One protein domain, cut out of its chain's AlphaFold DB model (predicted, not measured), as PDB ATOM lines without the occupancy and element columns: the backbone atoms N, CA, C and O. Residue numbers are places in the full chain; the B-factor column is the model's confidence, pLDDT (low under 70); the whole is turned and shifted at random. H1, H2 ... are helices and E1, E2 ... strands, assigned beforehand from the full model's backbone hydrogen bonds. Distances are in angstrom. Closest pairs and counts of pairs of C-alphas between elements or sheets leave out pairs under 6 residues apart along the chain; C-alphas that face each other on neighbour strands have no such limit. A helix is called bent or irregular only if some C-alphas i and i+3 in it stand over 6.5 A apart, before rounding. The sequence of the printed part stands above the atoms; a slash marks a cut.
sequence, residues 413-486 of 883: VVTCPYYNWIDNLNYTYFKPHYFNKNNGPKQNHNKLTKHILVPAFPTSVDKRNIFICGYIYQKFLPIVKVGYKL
ATOM      1  N   VAL A 413     -54.245  56.113  25.655       83.44
ATOM      2  CA  VAL A 413     -54.086  55.391  26.929       83.44
ATOM      3  C   VAL A 413     -54.814  54.061  26.821       83.44
ATOM      4  O   VAL A 413     -55.993  54.060  26.498       83.44
ATOM      5  N   VAL A 414     -54.127  52.953  27.095       83.62
ATOM      6  CA  VAL A 414     -54.662  51.586  27.065       83.62
ATOM      7  C   VAL A 414     -54.477  50.893  28.412       83.62
ATOM      8  O   VAL A 414     -53.607  51.250  29.210       83.62
ATOM      9  N   THR A 415     -55.269  49.857  28.664       83.50
ATOM     10  CA  THR A 415     -55.105  48.963  29.817       83.50
ATOM     11  C   THR A 415     -53.981  47.951  29.584       83.50
ATOM     12  O   THR A 415     -54.060  47.144  28.668       83.50
ATOM     13  N   CYS A 416     -52.947  47.917  30.420       85.44
ATOM     14  CA  CYS A 416     -51.894  46.898  30.375       85.44
ATOM     15  C   CYS A 416     -51.912  46.002  31.617       85.44
ATOM     16  O   CYS A 416     -52.117  46.505  32.723       85.44
ATOM     17  N   PRO A 417     -51.618  44.696  31.473       88.12
ATOM     18  CA  PRO A 417     -51.310  43.826  32.603       88.12
ATOM     19  C   PRO A 417     -50.223  44.388  33.524       88.12
ATOM     20  O   PRO A 417     -49.293  45.065  33.073       88.12
ATOM     21  N   TYR A 418     -50.327  44.081  34.818       87.88
ATOM     22  CA  TYR A 418     -49.372  44.484  35.850       87.88
ATOM     23  C   TYR A 418     -48.856  43.292  36.672       87.88
ATOM     24  O   TYR A 418     -49.147  42.144  36.354       87.88
ATOM     25  N   TYR A 419     -48.053  43.538  37.713       85.50
ATOM     26  CA  TYR A 419     -47.336  42.488  38.456       85.50
ATOM     27  C   TYR A 419     -48.207  41.315  38.945       85.50
ATOM     28  O   TYR A 419     -47.732  40.187  38.939       85.50
ATOM     29  N   ASN A 420     -49.470  41.557  39.313       81.88
ATOM     30  CA  ASN A 420     -50.379  40.521  39.828       81.88
ATOM     31  C   ASN A 420     -51.346  39.972  38.768       81.88
ATOM     32  O   ASN A 420     -52.389  39.415  39.107       81.88
ATOM     33  N   TRP A 421     -51.063  40.190  37.483       84.06
ATOM     34  CA  TRP A 421     -51.919  39.692  36.408       84.06
ATOM     35  C   TRP A 421     -51.921  38.163  36.330       84.06
ATOM     36  O   TRP A 421     -52.971  37.555  36.146       84.06
ATOM     37  N   ILE A 422     -50.749  37.557  36.526       82.62
ATOM     38  CA  ILE A 422     -50.582  36.115  36.686       82.62
ATOM     39  C   ILE A 422     -50.195  35.883  38.138       82.62
ATOM     40  O   ILE A 422     -49.207  36.462  38.600       82.62
ATOM     41  N   ASP A 423     -50.964  35.054  38.841       76.31
ATOM     42  CA  ASP A 423     -50.622  34.646  40.199       76.31
ATOM     43  C   ASP A 423     -49.213  34.054  40.188       76.31
ATOM     44  O   ASP A 423     -48.904  33.194  39.360       76.31
ATOM     45  N   ASN A 424     -48.343  34.555  41.068       68.56
ATOM     46  CA  ASN A 424     -46.925  34.206  41.089       68.56
ATOM     47  C   ASN A 424     -46.725  32.772  41.609       68.56
ATOM     48  O   ASN A 424     -46.288  32.543  42.735       68.56
ATOM     49  N   LEU A 425     -47.095  31.796  40.786       67.56
ATOM     50  CA  LEU A 425     -46.744  30.399  40.953       67.56
ATOM     51  C   LEU A 425     -45.276  30.252  40.546       67.56
ATOM     52  O   LEU A 425     -44.849  30.863  39.568       67.56
ATOM     53  N   ASN A 426     -44.516  29.401  41.246       61.09
ATOM     54  CA  ASN A 426     -43.055  29.202  41.119       61.09
ATOM     55  C   ASN A 426     -42.496  28.975  39.689       61.09
ATOM     56  O   ASN A 426     -41.287  28.819  39.512       61.09
ATOM     57  N   TYR A 427     -43.345  28.906  38.663       73.69
ATOM     58  CA  TYR A 427     -43.006  28.530  37.297       73.69
ATOM     59  C   TYR A 427     -43.438  29.533  36.222       73.69
ATOM     60  O   TYR A 427     -42.920  29.433  35.108       73.69
ATOM     61  N   THR A 428     -44.373  30.450  36.506       82.62
ATOM     62  CA  THR A 428     -44.853  31.450  35.538       82.62
ATOM     63  C   THR A 428     -45.234  32.747  36.239       82.62
ATOM     64  O   THR A 428     -46.013  32.720  37.185       82.62
ATOM     65  N   TYR A 429     -44.729  33.881  35.754       90.31
ATOM     66  CA  TYR A 429     -45.124  35.195  36.261       90.31
ATOM     67  C   TYR A 429     -45.121  36.251  35.158       90.31
ATOM     68  O   TYR A 429     -44.407  36.135  34.157       90.31
ATOM     69  N   PHE A 430     -45.910  37.305  35.355       91.50
ATOM     70  CA  PHE A 430     -45.899  38.469  34.482       91.50
ATOM     71  C   PHE A 430     -44.991  39.562  35.041       91.50
ATOM     72  O   PHE A 430     -45.090  39.956  36.204       91.50
ATOM     73  N   LYS A 431     -44.121  40.099  34.190       91.62
ATOM     74  CA  LYS A 431     -43.283  41.254  34.499       91.62
ATOM     75  C   LYS A 431     -43.699  42.414  33.597       91.62
ATOM     76  O   LYS A 431     -43.492  42.329  32.382       91.62
ATOM     77  N   PRO A 432     -44.229  43.514  34.160       90.38
ATOM     78  CA  PRO A 432     -44.514  44.715  33.386       90.38
ATOM     79  C   PRO A 432     -43.249  45.208  32.690       90.38
ATOM     80  O   PRO A 432     -42.156  45.184  33.274       90.38
ATOM     81  N   HIS A 433     -43.398  45.678  31.452       88.25
ATOM     82  CA  HIS A 433     -42.321  46.370  30.757       88.25
ATOM     83  C   HIS A 433     -41.869  47.554  31.623       88.25
ATOM     84  O   HIS A 433     -42.705  48.219  32.234       88.25
ATOM     85  N   TYR A 434     -40.561  47.815  31.710       83.44
ATOM     86  CA  TYR A 434     -40.025  48.816  32.644       83.44
ATOM     87  C   TYR A 434     -40.679  50.194  32.464       83.44
ATOM     88  O   TYR A 434     -40.976  50.857  33.452       83.44
ATOM     89  N   PHE A 435     -40.985  50.552  31.214       76.19
ATOM     90  CA  PHE A 435     -41.711  51.759  30.831       76.19
ATOM     91  C   PHE A 435     -43.057  51.905  31.545       76.19
ATOM     92  O   PHE A 435     -43.390  52.969  32.049       76.19
ATOM     93  N   ASN A 436     -43.820  50.821  31.633       82.06
ATOM     94  CA  ASN A 436     -45.183  50.852  32.150       82.06
ATOM     95  C   ASN A 436     -45.222  50.937  33.679       82.06
ATOM     96  O   ASN A 436     -46.232  51.346  34.233       82.06
ATOM     97  N   LYS A 437     -44.126  50.603  34.376       80.44
ATOM     98  CA  LYS A 437     -44.081  50.592  35.849       80.44
ATOM     99  C   LYS A 437     -44.402  51.946  36.474       80.44
ATOM    100  O   LYS A 437     -45.048  51.988  37.514       80.44
ATOM    101  N   ASN A 438     -43.956  53.024  35.828       73.31
ATOM    102  CA  ASN A 438     -44.034  54.382  36.365       73.31
ATOM    103  C   ASN A 438     -44.828  55.352  35.469       73.31
ATOM    104  O   ASN A 438     -44.947  56.522  35.822       73.31
ATOM    105  N   ASN A 439     -45.361  54.896  34.327       70.06
ATOM    106  CA  ASN A 439     -45.988  55.758  33.314       70.06
ATOM    107  C   ASN A 439     -47.507  55.593  33.237       70.06
ATOM    108  O   ASN A 439     -48.077  55.358  32.173       70.06
ATOM    109  N   GLY A 440     -48.166  55.777  34.373       71.75
ATOM    110  CA  GLY A 440     -49.618  55.815  34.504       71.75
ATOM    111  C   GLY A 440     -50.024  56.672  35.703       71.75
ATOM    112  O   GLY A 440     -49.161  57.029  36.510       71.75
ATOM    113  N   PRO A 441     -51.317  57.000  35.854       69.44
ATOM    114  CA  PRO A 441     -51.814  57.643  37.063       69.44
ATOM    115  C   PRO A 441     -51.367  56.852  38.300       69.44
ATOM    116  O   PRO A 441     -51.559  55.634  38.342       69.44
ATOM    117  N   LYS A 442     -50.764  57.517  39.298       63.56
ATOM    118  CA  LYS A 442     -50.363  56.863  40.552       63.56
ATOM    119  C   LYS A 442     -51.602  56.308  41.242       63.56
ATOM    120  O   LYS A 442     -52.383  57.039  41.845       63.56
ATOM    121  N   GLN A 443     -51.786  55.002  41.135       62.94
ATOM    122  CA  GLN A 443     -52.793  54.294  41.904       62.94
ATOM    123  C   GLN A 443     -52.219  54.068  43.301       62.94
ATOM    124  O   GLN A 443     -51.042  53.736  43.434       62.94
ATOM    125  N   ASN A 444     -53.034  54.217  44.348       59.81
ATOM    126  CA  ASN A 444     -52.688  53.662  45.655       59.81
ATOM    127  C   ASN A 444     -52.496  52.158  45.449       59.81
ATOM    128  O   ASN A 444     -53.475  51.429  45.288       59.81
ATOM    129  N   HIS A 445     -51.238  51.727  45.333       54.44
ATOM    130  CA  HIS A 445     -50.847  50.380  44.939       54.44
ATOM    131  C   HIS A 445     -51.257  49.381  46.021       54.44
ATOM    132  O   HIS A 445     -50.445  48.934  46.829       54.44
ATOM    133  N   ASN A 446     -52.529  49.002  46.037       58.91
ATOM    134  CA  ASN A 446     -52.940  47.806  46.739       58.91
ATOM    135  C   ASN A 446     -52.264  46.616  46.058       58.91
ATOM    136  O   ASN A 446     -52.176  46.548  44.829       58.91
ATOM    137  N   LYS A 447     -51.827  45.638  46.858       59.03
ATOM    138  CA  LYS A 447     -51.197  44.378  46.410       59.03
ATOM    139  C   LYS A 447     -52.045  43.553  45.420       59.03
ATOM    140  O   LYS A 447     -51.627  42.475  45.030       59.03
ATOM    141  N   LEU A 448     -53.218  44.041  45.022       62.97
ATOM    142  CA  LEU A 448     -54.201  43.378  44.174       62.97
ATOM    143  C   LEU A 448     -54.312  43.989  42.767       62.97
ATOM    144  O   LEU A 448     -55.086  43.488  41.956       62.97
ATOM    145  N   THR A 449     -53.570  45.053  42.437       73.19
ATOM    146  CA  THR A 449     -53.667  45.669  41.103       73.19
ATOM    147  C   THR A 449     -53.168  44.707  40.018       73.19
ATOM    148  O   THR A 449     -51.970  44.425  39.933       73.19
ATOM    149  N   LYS A 450     -54.091  44.215  39.179       81.81
ATOM    150  CA  LYS A 450     -53.803  43.316  38.045       81.81
ATOM    151  C   LYS A 450     -53.529  44.048  36.728       81.81
ATOM    152  O   LYS A 450     -52.857  43.490  35.869       81.81
ATOM    153  N   HIS A 451     -54.006  45.284  36.582       84.69
ATOM    154  CA  HIS A 451     -53.861  46.091  35.369       84.69
ATOM    155  C   HIS A 451     -53.572  47.557  35.709       84.69
ATOM    156  O   HIS A 451     -53.974  48.042  36.764       84.69
ATOM    157  N   ILE A 452     -52.907  48.261  34.799       82.12
ATOM    158  CA  ILE A 452     -52.607  49.696  34.874       82.12
ATOM    159  C   ILE A 452     -52.981  50.384  33.561       82.12
ATOM    160  O   ILE A 452     -53.020  49.744  32.514       82.12
ATOM    161  N   LEU A 453     -53.245  51.688  33.614       82.31
ATOM    162  CA  LEU A 453     -53.493  52.504  32.427       82.31
ATOM    163  C   LEU A 453     -52.198  53.177  31.990       82.31
ATOM    164  O   LEU A 453     -51.565  53.868  32.789       82.31
ATOM    165  N   VAL A 454     -51.812  52.962  30.736       84.12
ATOM    166  CA  VAL A 454     -50.558  53.465  30.172       84.12
ATOM    167  C   VAL A 454     -50.762  53.966  28.744       84.12
ATOM    168  O   VAL A 454     -51.504  53.353  27.980       84.12
ATOM    169  N   PRO A 455     -50.109  55.061  28.340       81.62
ATOM    170  CA  PRO A 455     -50.118  55.505  26.952       81.62
ATOM    171  C   PRO A 455     -49.374  54.507  26.047       81.62
ATOM    172  O   PRO A 455     -48.229  54.127  26.305       81.62
ATOM    173  N   ALA A 456     -50.029  54.090  24.967       83.38
ATOM    174  CA  ALA A 456     -49.523  53.140  23.992       83.38
ATOM    175  C   ALA A 456     -48.641  53.833  22.946       83.38
ATOM    176  O   ALA A 456     -49.125  54.523  22.041       83.38
ATOM    177  N   PHE A 457     -47.333  53.599  23.043       76.75
ATOM    178  CA  PHE A 457     -46.341  54.061  22.072       76.75
ATOM    179  C   PHE A 457     -45.727  52.877  21.312       76.75
ATOM    180  O   PHE A 457     -45.444  51.845  21.923       76.75
ATOM    181  N   PRO A 458     -45.487  52.985  19.994       71.31
ATOM    182  CA  PRO A 458     -44.833  51.918  19.241       71.31
ATOM    183  C   PRO A 458     -43.406  51.687  19.757       71.31
ATOM    184  O   PRO A 458     -42.665  52.642  19.972       71.31
ATOM    185  N   THR A 459     -42.995  50.428  19.926       65.12
ATOM    186  CA  THR A 459     -41.638  50.044  20.330       65.12
ATOM    187  C   THR A 459     -40.643  50.264  19.191       65.12
ATOM    188  O   THR A 459     -40.870  49.776  18.087       65.12
ATOM    189  N   SER A 460     -39.513  50.927  19.456       57.53
ATOM    190  CA  SER A 460     -38.516  51.306  18.435       57.53
ATOM    191  C   SER A 460     -37.815  50.124  17.754       57.53
ATOM    192  O   SER A 460     -37.318  50.260  16.639       57.53
ATOM    193  N   VAL A 461     -37.777  48.961  18.411       54.38
ATOM    194  CA  VAL A 461     -37.038  47.772  17.950       54.38
ATOM    195  C   VAL A 461     -37.789  47.016  16.848       54.38
ATOM    196  O   VAL A 461     -37.173  46.397  15.985       54.38
ATOM    197  N   ASP A 462     -39.118  47.095  16.833       53.47
ATOM    198  CA  ASP A 462     -39.969  46.420  15.859       53.47
ATOM    199  C   ASP A 462     -40.691  47.488  15.026       53.47
ATOM    200  O   ASP A 462     -41.671  48.073  15.482       53.47
ATOM    201  N   LYS A 463     -40.264  47.708  13.768       55.84
ATOM    202  CA  LYS A 463     -40.907  48.600  12.763       55.84
ATOM    203  C   LYS A 463     -42.383  48.249  12.442       55.84
ATOM    204  O   LYS A 463     -42.934  48.698  11.445       55.84
ATOM    205  N   ARG A 464     -43.013  47.393  13.246       60.75
ATOM    206  CA  ARG A 464     -44.315  46.754  13.046       60.75
ATOM    207  C   ARG A 464     -45.450  47.413  13.841       60.75
ATOM    208  O   ARG A 464     -46.506  46.801  13.958       60.75
ATOM    209  N   ASN A 465     -45.246  48.625  14.373       75.56
ATOM    210  CA  ASN A 465     -46.232  49.351  15.186       75.56
ATOM    211  C   ASN A 465     -46.761  48.514  16.362       75.56
ATOM    212  O   ASN A 465     -47.960  48.336  16.522       75.56
ATOM    213  N   ILE A 466     -45.877  47.941  17.174       80.88
ATOM    214  CA  ILE A 466     -46.276  47.116  18.325       80.88
ATOM    215  C   ILE A 466     -46.013  47.911  19.601       80.88
ATOM    216  O   ILE A 466     -44.950  48.501  19.728       80.88
ATOM    217  N   PHE A 467     -46.944  47.920  20.548       84.81
ATOM    218  CA  PHE A 467     -46.736  48.407  21.912       84.81
ATOM    219  C   PHE A 467     -46.654  47.213  22.863       84.81
ATOM    220  O   PHE A 467     -47.500  46.329  22.794       84.81
ATOM    221  N   ILE A 468     -45.657  47.160  23.748       87.31
ATOM    222  CA  ILE A 468     -45.459  46.032  24.673       87.31
ATOM    223  C   ILE A 468     -45.859  46.447  26.093       87.31
ATOM    224  O   ILE A 468     -45.243  47.324  26.698       87.31
ATOM    225  N   CYS A 469     -46.853  45.758  26.652       89.31
ATOM    226  CA  CYS A 469     -47.256  45.888  28.050       89.31
ATOM    227  C   CYS A 469     -46.237  45.249  29.006       89.31
ATOM    228  O   CYS A 469     -45.938  45.798  30.071       89.31
ATOM    229  N   GLY A 470     -45.682  44.094  28.633       91.50
ATOM    230  CA  GLY A 470     -44.707  43.359  29.436       91.50
ATOM    231  C   GLY A 470     -44.446  41.954  28.916       91.50
ATOM    232  O   GLY A 470     -44.640  41.666  27.734       91.50
ATOM    233  N   TYR A 471     -43.975  41.091  29.810       93.12
ATOM    234  CA  TYR A 471     -43.459  39.774  29.464       93.12
ATOM    235  C   TYR A 471     -43.983  38.711  30.420       93.12
ATOM    236  O   TYR A 471     -43.948  38.901  31.637       93.12
ATOM    237  N   ILE A 472     -44.406  37.575  29.876       91.50
ATOM    238  CA  ILE A 472     -44.656  36.367  30.659       91.50
ATOM    239  C   ILE A 472     -43.357  35.570  30.687       91.50
ATOM    240  O   ILE A 472     -42.854  35.135  29.647       91.50
ATOM    241  N   TYR A 473     -42.814  35.394  31.884       85.81
ATOM    242  CA  TYR A 473     -41.662  34.544  32.138       85.81
ATOM    243  C   TYR A 473     -42.148  33.150  32.499       85.81
ATOM    244  O   TYR A 473     -43.007  33.005  33.364       85.81
ATOM    245  N   GLN A 474     -41.594  32.135  31.842       85.75
ATOM    246  CA  GLN A 474     -41.956  30.731  32.022       85.75
ATOM    247  C   GLN A 474     -40.674  29.911  32.165       85.75
ATOM    248  O   GLN A 474     -39.748  30.079  31.376       85.75
ATOM    249  N   LYS A 475     -40.606  29.002  33.143       70.25
ATOM    250  CA  LYS A 475     -39.360  28.281  33.479       70.25
ATOM    251  C   LYS A 475     -38.755  27.462  32.323       70.25
ATOM    252  O   LYS A 475     -37.542  27.293  32.267       70.25
ATOM    253  N   PHE A 476     -39.586  26.943  31.418       67.50
ATOM    254  CA  PHE A 476     -39.164  26.005  30.364       67.50
ATOM    255  C   PHE A 476     -39.619  26.398  28.953       67.50
ATOM    256  O   PHE A 476     -39.400  25.649  28.003       67.50
ATOM    257  N   LEU A 477     -40.266  27.557  28.804       70.00
ATOM    258  CA  LEU A 477     -40.837  28.025  27.542       70.00
ATOM    259  C   LEU A 477     -40.256  29.396  27.162       70.00
ATOM    260  O   LEU A 477     -39.700  30.090  28.016       70.00
ATOM    261  N   PRO A 478     -40.324  29.791  25.876       69.94
ATOM    262  CA  PRO A 478     -39.962  31.141  25.468       69.94
ATOM    263  C   PRO A 478     -40.699  32.218  26.258       69.94
ATOM    264  O   PRO A 478     -41.866  32.060  26.587       69.94
ATOM    265  N   ILE A 479     -40.012  33.337  26.504       81.94
ATOM    266  CA  ILE A 479     -40.649  34.533  27.050       81.94
ATOM    267  C   ILE A 479     -41.724  34.986  26.061       81.94
ATOM    268  O   ILE A 479     -41.422  35.230  24.888       81.94
ATOM    269  N   VAL A 480     -42.954  35.134  26.543       87.56
ATOM    270  CA  VAL A 480     -44.072  35.625  25.731       87.56
ATOM    271  C   VAL A 480     -44.174  37.134  25.901       87.56
ATOM    272  O   VAL A 480     -44.264  37.640  27.020       87.56
ATOM    273  N   LYS A 481     -44.154  37.866  24.786       88.69
ATOM    274  CA  LYS A 481     -44.396  39.313  24.766       88.69
ATOM    275  C   LYS A 481     -45.903  39.561  24.803       88.69
ATOM    276  O   LYS A 481     -46.626  39.004  23.983       88.69
ATOM    277  N   VAL A 482     -46.359  40.416  25.713       88.69
ATOM    278  CA  VAL A 482     -47.771  40.809  25.833       88.69
ATOM    279  C   VAL A 482     -47.893  42.282  25.496       88.69
ATOM    280  O   VAL A 482     -47.115  43.094  25.999       88.69
ATOM    281  N   GLY A 483     -48.853  42.641  24.651       88.00
ATOM    282  CA  GLY A 483     -48.984  43.999  24.148       88.00
ATOM    283  C   GLY A 483     -50.089  44.159  23.111       88.00
ATOM    284  O   GLY A 483     -50.935  43.285  22.958       88.00
ATOM    285  N   TYR A 484     -50.044  45.275  22.390       82.62
ATOM    286  CA  TYR A 484     -51.022  45.679  21.387       82.62
ATOM    287  C   TYR A 484     -50.353  45.881  20.030       82.62
ATOM    288  O   TYR A 484     -49.250  46.426  19.943       82.62
ATOM    289  N   LYS A 485     -51.043  45.498  18.954       79.88
ATOM    290  CA  LYS A 485     -50.706  45.956  17.605       79.88
ATOM    291  C   LYS A 485     -51.395  47.295  17.374       79.88
ATOM    292  O   LYS A 485     -52.618  47.373  17.373       79.88
ATOM    293  N   LEU A 486     -50.604  48.337  17.180       76.12
ATOM    294  CA  LEU A 486     -51.077  49.667  16.840       76.12
ATOM    295  C   LEU A 486     -51.301  49.726  15.327       76.12
ATOM    296  O   LEU A 486     -50.437  49.343  14.533       76.12
TER     297      LEU A 486
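What this domain is: This is residues 413 to 486 of the 883 residues of an uncharacterized protein of Parastrongyloides trichosuri (UniProt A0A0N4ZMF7). Two small antiparallel sheets, E2-E4-E5 and the ribbon E1-E3, form a flat sandwich but are only partly face to face, the ribbon being shifted along the strands of the larger sheet. The short helix H1 only grazes the larger sheet, and the long link from H1 to E3, residues 439 to 450 with no named element, makes a wide loop at the rim. The printed part has 74 residues, in the order E1, E2, H1, E3, E4, E5; it is mostly strand, with under half of its residues in named elements. It is compact, with a radius of gyration of the C-alphas of 12.6 A and spans of 34 by 34 by 15 A.

How they stand to each other: E1, residues 413 to 417, is the antiparallel neighbour of E3, residues 451 to 455, with N 414 and O 454 2.8 A apart. E2, residues 428 to 432, is an edge strand antiparallel to E4, residues 466 to 474, with N 431 and O 471 at 2.8 A. E4 forms a hairpin with E5, residues 480 to 485, with N 467 and O 484 at 2.8 A. Between the sheets, the closest C-alphas of E1 and E4 are those of Cys 416 and Cys 469, 5.3 A apart. E4 bends by 66 degrees at residue 469. H1, residues 434 to 438, only grazes the sheet of E2, E4 and E5; it is only just irregular, C-alphas 435 and 438 being 6.55 A apart. Its O i to N i+4 pairs are within range in 0 of 1, its O i to N i+3 pairs in 1 of 2. E3 is apart from E2 and E5.

Where its parts are: E1 begins at C-alpha 413 (-54.086, 55.391, 26.929) and is 13.2 A long. E2 is 13.4 A, H1 7.8 A and E3 13.2 A. E4 is 21.8 A. E5, 14.7 A, ends at C-alpha 485 (-50.706, 45.956, 17.605).

The domain as a whole: The C-alphas farthest apart, of Asn 446 and Lys 463, are 36.1 A apart. The printed part has no cut. The link from H1 to E3 is long. Mean pLDDT of the printed part is 77.3; 19 residues are under 70, among them 441 to 448 and 459 to 464.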